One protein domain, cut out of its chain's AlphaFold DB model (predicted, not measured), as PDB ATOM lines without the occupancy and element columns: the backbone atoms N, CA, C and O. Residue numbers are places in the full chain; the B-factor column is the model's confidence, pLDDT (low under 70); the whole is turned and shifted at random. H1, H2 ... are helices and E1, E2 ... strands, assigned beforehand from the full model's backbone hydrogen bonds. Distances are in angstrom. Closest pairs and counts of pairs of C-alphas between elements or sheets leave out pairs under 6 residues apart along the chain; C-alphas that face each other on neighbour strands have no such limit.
ATOM      1  N   VAL A 117     -26.132  16.146  10.446       98.19
ATOM      2  CA  VAL A 117     -25.002  15.455  11.074       98.19
ATOM      3  C   VAL A 117     -25.382  14.005  11.286       98.19
ATOM      4  O   VAL A 117     -26.404  13.734  11.910       98.19
ATOM      5  N   VAL A 118     -24.553  13.085  10.797       97.94
ATOM      6  CA  VAL A 118     -24.698  11.644  11.006       97.94
ATOM      7  C   VAL A 118     -23.452  11.110  11.701       97.94
ATOM      8  O   VAL A 118     -22.325  11.390  11.297       97.94
ATOM      9  N   LEU A 119     -23.672  10.343  12.760       97.88
ATOM     10  CA  LEU A 119     -22.670   9.602  13.503       97.88
ATOM     11  C   LEU A 119     -22.920   8.115  13.287       97.88
ATOM     12  O   LEU A 119     -24.013   7.632  13.582       97.88
ATOM     13  N   CYS A 120     -21.903   7.402  12.821       96.69
ATOM     14  CA  CYS A 120     -21.941   5.955  12.647       96.69
ATOM     15  C   CYS A 120     -20.905   5.321  13.570       96.69
ATOM     16  O   CYS A 120     -19.729   5.673  13.505       96.69
ATOM     17  N   GLY A 121     -21.325   4.387  14.417       95.06
ATOM     18  CA  GLY A 121     -20.416   3.536  15.179       95.06
ATOM     19  C   GLY A 121     -20.782   2.063  15.028       95.06
ATOM     20  O   GLY A 121     -21.689   1.708  14.277       95.06
ATOM     21  N   ASP A 122     -20.069   1.193  15.737       93.75
ATOM     22  CA  ASP A 122     -20.288  -0.253  15.642       93.75
ATOM     23  C   ASP A 122     -21.686  -0.648  16.158       93.75
ATOM     24  O   ASP A 122     -21.969  -0.571  17.355       93.75
ATOM     25  N   GLY A 123     -22.582  -1.008  15.235       93.00
ATOM     26  CA  GLY A 123     -23.962  -1.407  15.525       93.00
ATOM     27  C   GLY A 123     -24.925  -0.272  15.901       93.00
ATOM     28  O   GLY A 123     -26.053  -0.559  16.307       93.00
ATOM     29  N   TRP A 124     -24.527   0.998  15.775       95.12
ATOM     30  CA  TRP A 124     -25.390   2.137  16.103       95.12
ATOM     31  C   TRP A 124     -25.217   3.312  15.141       95.12
ATOM     32  O   TRP A 124     -24.142   3.548  14.589       95.12
ATOM     33  N   GLN A 125     -26.284   4.091  14.987       96.69
ATOM     34  CA  GLN A 125     -26.272   5.325  14.213       96.69
ATOM     35  C   GLN A 125     -27.033   6.416  14.967       96.69
ATOM     36  O   GLN A 125     -28.021   6.145  15.652       96.69
ATOM     37  N   ALA A 126     -26.587   7.661  14.850       97.38
ATOM     38  CA  ALA A 126     -27.345   8.825  15.282       97.38
ATOM     39  C   ALA A 126     -27.320   9.895  14.199       97.38
ATOM     40  O   ALA A 126     -26.288  10.130  13.582       97.38
ATOM     41  N   ARG A 127     -28.447  10.564  13.988       96.94
ATOM     42  CA  ARG A 127     -28.573  11.676  13.051       96.94
ATOM     43  C   ARG A 127     -29.279  12.855  13.699       96.94
ATOM     44  O   ARG A 127     -30.173  12.666  14.517       96.94
ATOM     45  N   TRP A 128     -28.874  14.056  13.328       97.94
ATOM     46  CA  TRP A 128     -29.409  15.308  13.853       97.94
ATOM     47  C   TRP A 128     -29.539  16.340  12.738       97.94
ATOM     48  O   TRP A 128     -28.689  16.402  11.846       97.94
ATOM     49  N   TRP A 129     -30.579  17.157  12.836       95.94
ATOM     50  CA  TRP A 129     -30.872  18.294  11.971       95.94
ATOM     51  C   TRP A 129     -31.604  19.377  12.800       95.94
ATOM     52  O   TRP A 129     -32.044  19.100  13.916       95.94
ATOM     53  N   PRO A 130     -31.758  20.627  12.324       93.31
ATOM     54  CA  PRO A 130     -32.199  21.745  13.171       93.31
ATOM     55  C   PRO A 130     -33.533  21.555  13.909       93.31
ATOM     56  O   PRO A 130     -33.714  22.089  15.002       93.31
ATOM     57  N   HIS A 131     -34.460  20.796  13.331       88.69
ATOM     58  CA  HIS A 131     -35.800  20.571  13.874       88.69
ATOM     59  C   HIS A 131     -36.022  19.130  14.357       88.69
ATOM     60  O   HIS A 131     -37.164  18.730  14.584       88.69
ATOM     61  N   GLY A 132     -34.963  18.331  14.521       93.81
ATOM     62  CA  GLY A 132     -35.128  16.960  14.985       93.81
ATOM     63  C   GLY A 132     -33.850  16.142  15.074       93.81
ATOM     64  O   GLY A 132     -32.736  16.582  14.798       93.81
ATOM     65  N   GLY A 133     -34.020  14.904  15.502       94.94
ATOM     66  CA  GLY A 133     -32.916  13.979  15.623       94.94
ATOM     67  C   GLY A 133     -33.400  12.580  15.942       94.94
ATOM     68  O   GLY A 133     -34.478  12.382  16.499       94.94
ATOM     69  N   SER A 134     -32.600  11.596  15.565       95.00
ATOM     70  CA  SER A 134     -32.915  10.185  15.747       95.00
ATOM     71  C   SER A 134     -31.651   9.399  16.061       95.00
ATOM     72  O   SER A 134     -30.542   9.792  15.700       95.00
ATOM     73  N   SER A 135     -31.810   8.280  16.758       95.81
ATOM     74  CA  SER A 135     -30.720   7.347  17.008       95.81
ATOM     75  C   SER A 135     -31.235   5.921  17.100       95.81
ATOM     76  O   SER A 135     -32.291   5.685  17.685       95.81
ATOM     77  N   SER A 136     -30.448   4.974  16.610       93.88
ATOM     78  CA  SER A 136     -30.723   3.540  16.645       93.88
ATOM     79  C   SER A 136     -29.520   2.780  17.210       93.88
ATOM     80  O   SER A 136     -28.387   3.258  17.156       93.88
ATOM     81  N   GLY A 137     -29.763   1.613  17.815       92.62
ATOM     82  CA  GLY A 137     -28.698   0.755  18.360       92.62
ATOM     83  C   GLY A 137     -27.962   1.317  19.586       92.62
ATOM     84  O   GLY A 137     -26.935   0.785  19.991       92.62
ATOM     85  N   THR A 138     -28.464   2.392  20.203       92.56
ATOM     86  CA  THR A 138     -27.782   3.089  21.301       92.56
ATOM     87  C   THR A 138     -28.747   3.590  22.371       92.56
ATOM     88  O   THR A 138     -29.827   4.092  22.072       92.56
ATOM     89  N   GLY A 139     -28.327   3.514  23.639       92.56
ATOM     90  CA  GLY A 139     -29.027   4.120  24.780       92.56
ATOM     91  C   GLY A 139     -28.618   5.572  25.064       92.56
ATOM     92  O   GLY A 139     -29.030   6.144  26.069       92.56
ATOM     93  N   ARG A 140     -27.767   6.171  24.222       92.75
ATOM     94  CA  ARG A 140     -27.137   7.483  24.464       92.75
ATOM     95  C   ARG A 140     -27.749   8.622  23.644       92.75
ATOM     96  O   ARG A 140     -27.061   9.607  23.394       92.75
ATOM     97  N   HIS A 141     -29.019   8.499  23.249       94.69
ATOM     98  CA  HIS A 141     -29.710   9.439  22.354       94.69
ATOM     99  C   HIS A 141     -29.429  10.914  22.687       94.69
ATOM    100  O   HIS A 141     -28.833  11.620  21.884       94.69
ATOM    101  N   VAL A 142     -29.762  11.354  23.906       96.12
ATOM    102  CA  VAL A 142     -29.625  12.762  24.330       96.12
ATOM    103  C   VAL A 142     -28.187  13.272  24.197       96.12
ATOM    104  O   VAL A 142     -27.957  14.362  23.680       96.12
ATOM    105  N   ALA A 143     -27.204  12.472  24.618       95.56
ATOM    106  CA  ALA A 143     -25.796  12.854  24.540       95.56
ATOM    107  C   ALA A 143     -25.291  12.925  23.090       95.56
ATOM    108  O   ALA A 143     -24.451  13.766  22.777       95.56
ATOM    109  N   LEU A 144     -25.794  12.054  22.210       96.56
ATOM    110  CA  LEU A 144     -25.448  12.064  20.790       96.56
ATOM    111  C   LEU A 144     -26.102  13.236  20.057       96.56
ATOM    112  O   LEU A 144     -25.437  13.848  19.234       96.56
ATOM    113  N   MET A 145     -27.345  13.603  20.384       97.44
ATOM    114  CA  MET A 145     -27.994  14.788  19.800       97.44
ATOM    115  C   MET A 145     -27.232  16.066  20.143       97.44
ATOM    116  O   MET A 145     -26.961  16.878  19.261       97.44
ATOM    117  N   GLU A 146     -26.818  16.211  21.402       96.62
ATOM    118  CA  GLU A 146     -26.002  17.349  21.818       96.62
ATOM    119  C   GLU A 146     -24.630  17.351  21.130       96.62
ATOM    120  O   GLU A 146     -24.174  18.388  20.654       96.62
ATOM    121  N   LEU A 147     -23.983  16.187  21.008       97.00
ATOM    122  CA  LEU A 147     -22.730  16.063  20.263       97.00
ATOM    123  C   LEU A 147     -22.902  16.473  18.792       97.00
ATOM    124  O   LEU A 147     -22.093  17.245  18.278       97.00
ATOM    125  N   CYS A 148     -23.954  15.998  18.125       97.12
ATOM    126  CA  CYS A 148     -24.238  16.347  16.739       97.12
ATOM    127  C   CYS A 148     -24.495  17.843  16.557       97.12
ATOM    128  O   CYS A 148     -23.956  18.437  15.627       97.12
ATOM    129  N   ARG A 149     -25.274  18.464  17.451       96.75
ATOM    130  CA  ARG A 149     -25.533  19.908  17.427       96.75
ATOM    131  C   ARG A 149     -24.223  20.700  17.492       96.75
ATOM    132  O   ARG A 149     -23.976  21.560  16.654       96.75
ATOM    133  N   ARG A 150     -23.337  20.347  18.426       96.88
ATOM    134  CA  ARG A 150     -22.020  20.989  18.575       96.88
ATOM    135  C   ARG A 150     -21.131  20.791  17.340       96.88
ATOM    136  O   ARG A 150     -20.455  21.721  16.908       96.88
ATOM    137  N   LEU A 151     -21.170  19.606  16.724       96.62
ATOM    138  CA  LEU A 151     -20.487  19.341  15.449       96.62
ATOM    139  C   LEU A 151     -21.055  20.187  14.299       96.62
ATOM    140  O   LEU A 151     -20.292  20.701  13.476       96.62
ATOM    141  N   ALA A 152     -22.376  20.379  14.240       94.50
ATOM    142  CA  ALA A 152     -23.016  21.240  13.243       94.50
ATOM    143  C   ALA A 152     -22.536  22.698  13.359       94.50
ATOM    144  O   ALA A 152     -22.214  23.323  12.332       94.50
ATOM    145  N   ASP A 153     -22.386  23.166  14.603       94.44
ATOM    146  CA  ASP A 153     -21.850  24.478  14.996       94.44
ATOM    147  C   ASP A 153     -20.326  24.606  14.794       94.44
ATOM    148  O   ASP A 153     -19.756  25.681  14.987       94.44
ATOM    149  N   ARG A 154     -19.663  23.538  14.322       92.06
ATOM    150  CA  ARG A 154     -18.207  23.444  14.105       92.06
ATOM    151  C   ARG A 154     -17.385  23.609  15.385       92.06
ATOM    152  O   ARG A 154     -16.241  24.063  15.327       92.06
ATOM    153  N   GLU A 155     -17.944  23.238  16.532       94.94
ATOM    154  CA  GLU A 155     -17.171  23.152  17.765       94.94
ATOM    155  C   GLU A 155     -16.148  22.009  17.682       94.94
ATOM    156  O   GLU A 155     -16.437  20.932  17.156       94.94
ATOM    157  N   ASP A 156     -14.961  22.224  18.251       90.62
ATOM    158  CA  ASP A 156     -13.964  21.165  18.416       90.62
ATOM    159  C   ASP A 156     -14.369  20.264  19.590       90.62
ATOM    160  O   ASP A 156     -14.241  20.620  20.767       90.62
ATOM    161  N   VAL A 157     -14.952  19.112  19.260       93.62
ATOM    162  CA  VAL A 157     -15.520  18.170  20.224       93.62
ATOM    163  C   VAL A 157     -14.974  16.775  20.011       93.62
ATOM    164  O   VAL A 157     -14.851  16.277  18.893       93.62
ATOM    165  N   ARG A 158     -14.686  16.095  21.120       91.94
ATOM    166  CA  ARG A 158     -14.220  14.715  21.073       91.94
ATOM    167  C   ARG A 158     -15.384  13.782  20.765       91.94
ATOM    168  O   ARG A 158     -16.325  13.678  21.554       91.94
ATOM    169  N   VAL A 159     -15.283  13.068  19.652       92.62
ATOM    170  CA  VAL A 159     -16.218  11.999  19.292       92.62
ATOM    171  C   VAL A 159     -15.800  10.668  19.926       92.62
ATOM    172  O   VAL A 159     -14.613  10.484  20.221       92.62
ATOM    173  N   PRO A 160     -16.746   9.747  20.197       90.75
ATOM    174  CA  PRO A 160     -16.400   8.422  20.695       90.75
ATOM    175  C   PRO A 160     -15.458   7.701  19.724       90.75
ATOM    176  O   PRO A 160     -15.555   7.861  18.508       90.75
ATOM    177  N   GLU A 161     -14.540   6.902  20.259       92.00
ATOM    178  CA  GLU A 161     -13.610   6.126  19.437       92.00
ATOM    179  C   GLU A 161     -14.368   5.185  18.488       92.00
ATOM    180  O   GLU A 161     -15.421   4.655  18.841       92.00
ATOM    181  N   GLY A 162     -13.865   5.034  17.260       93.06
ATOM    182  CA  GLY A 162     -14.529   4.245  16.219       93.06
ATOM    183  C   GLY A 162     -15.806   4.874  15.650       93.06
ATOM    184  O   GLY A 162     -16.516   4.201  14.912       93.06
ATOM    185  N   THR A 163     -16.111   6.137  15.979       96.31
ATOM    186  CA  THR A 163     -17.248   6.862  15.392       96.31
ATOM    187  C   THR A 163     -16.818   7.607  14.139       96.31
ATOM    188  O   THR A 163     -15.950   8.479  14.192       96.31
ATOM    189  N   GLU A 164     -17.468   7.308  13.024       96.38
ATOM    190  CA  GLU A 164     -17.396   8.125  11.823       96.38
ATOM    191  C   GLU A 164     -18.398   9.279  11.900       96.38
ATOM    192  O   GLU A 164     -19.527   9.115  12.366       96.38
ATOM    193  N   VAL A 165     -17.975  10.451  11.427       97.31
ATOM    194  CA  VAL A 165     -18.764  11.682  11.428       97.31
ATOM    195  C   VAL A 165     -18.973  12.136   9.992       97.31
ATOM    196  O   VAL A 165     -18.009  12.406   9.275       97.31
ATOM    197  N   LEU A 166     -20.230  12.290   9.593       97.44
ATOM    198  CA  LEU A 166     -20.628  12.863   8.314       97.44
ATOM    199  C   LEU A 166     -21.412  14.145   8.580       97.44
ATOM    200  O   LEU A 166     -22.366  14.144   9.354       97.44
ATOM    201  N   ILE A 167     -21.008  15.243   7.946       97.31
ATOM    202  CA  ILE A 167     -21.678  16.540   8.079       97.31
ATOM    203  C   ILE A 167     -22.045  17.030   6.684       97.31
ATOM    204  O   ILE A 167     -21.160  17.323   5.882       97.31
ATOM    205  N   GLY A 168     -23.343  17.128   6.419       96.56
ATOM    206  CA  GLY A 168     -23.911  17.740   5.228       96.56
ATOM    207  C   GLY A 168     -24.343  19.167   5.495       96.56
ATOM    208  O   GLY A 168     -24.990  19.456   6.495       96.56
ATOM    209  N   ARG A 169     -23.966  20.074   4.603       95.88
ATOM    210  CA  ARG A 169     -24.462  21.448   4.532       95.88
ATOM    211  C   ARG A 169     -25.625  21.533   3.547       95.88
ATOM    212  O   ARG A 169     -25.831  20.618   2.755       95.88
TER     213      ARG A 169
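Overview. This is residues 117 to 169 of the 173 residues of an uncharacterized protein of Pseudonocardia sulfidoxydans NBRC 16205 (UniProt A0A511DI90). One small antiparallel sheet of four strands makes a wall, with the helix H1 slantwise over one face and the other face bare. E1, E2 and E3 form a meander, each strand the antiparallel neighbour of the one before; after H1, residues 153 to 163 lead round to E4 at the edge beside E1. You have 53 printed residues, with one named helix and four named strands in the order E1, E2, E3, H1, E4; across the sheet the order is E3, E2, E1, E4. The class is mixed, helices and strands, in two layers, a helix on one face of a sheet; the whole is compact and rounded, with a radius of gyration of the C-alphas of 9.9 A and spans of 25 by 23 by 18 A.

Arrangement. Start with E1, residues 117 to 121, and E2, residues 124 to 129, an antiparallel hairpin at 173 degrees; look for N 119 and O 126, 2.8 A apart. E2 and E3, residues 132 to 136, form the next hairpin, at 176 degrees, with N 127 and O 134 at 2.8 A. H1, residues 141 to 152, is on the sheet at a height of 7.9 A, over E2 and only just over E3 and E1, with 3 C-alphas on each; on the local plane it stands at 53 degrees to E2. The closest C-alphas of H1 and E2 are Cys 148 and Trp 128, 6.0 A apart. Every O i to N i+4 pair in H1 is within hydrogen-bond range. E4, residues 164 to 168, is antiparallel to E1 at 164 degrees, with N 118 and O 166 at 2.8 A; E3 and E4 are apart.

Along the chain. Find C-alpha 117 at (-25.002, 15.455, 11.074), where E1 begins its 13.4 A. E2 runs 17.6 A and E3 14.2 A. From C-alpha 141 at (-29.710, 9.439, 22.354), H1 runs 16.3 A. E4, 13.4 A, ends at C-alpha 168, (-23.911, 17.740, 5.228).

Size, cuts and confidence. The C-alphas farthest apart, His 131 and Glu 161, are 27.1 A apart. The printed part has no cut; the link from H1 to E4, 11 residues, is long. Its mean pLDDT is 95.0, and no printed residue is under 70.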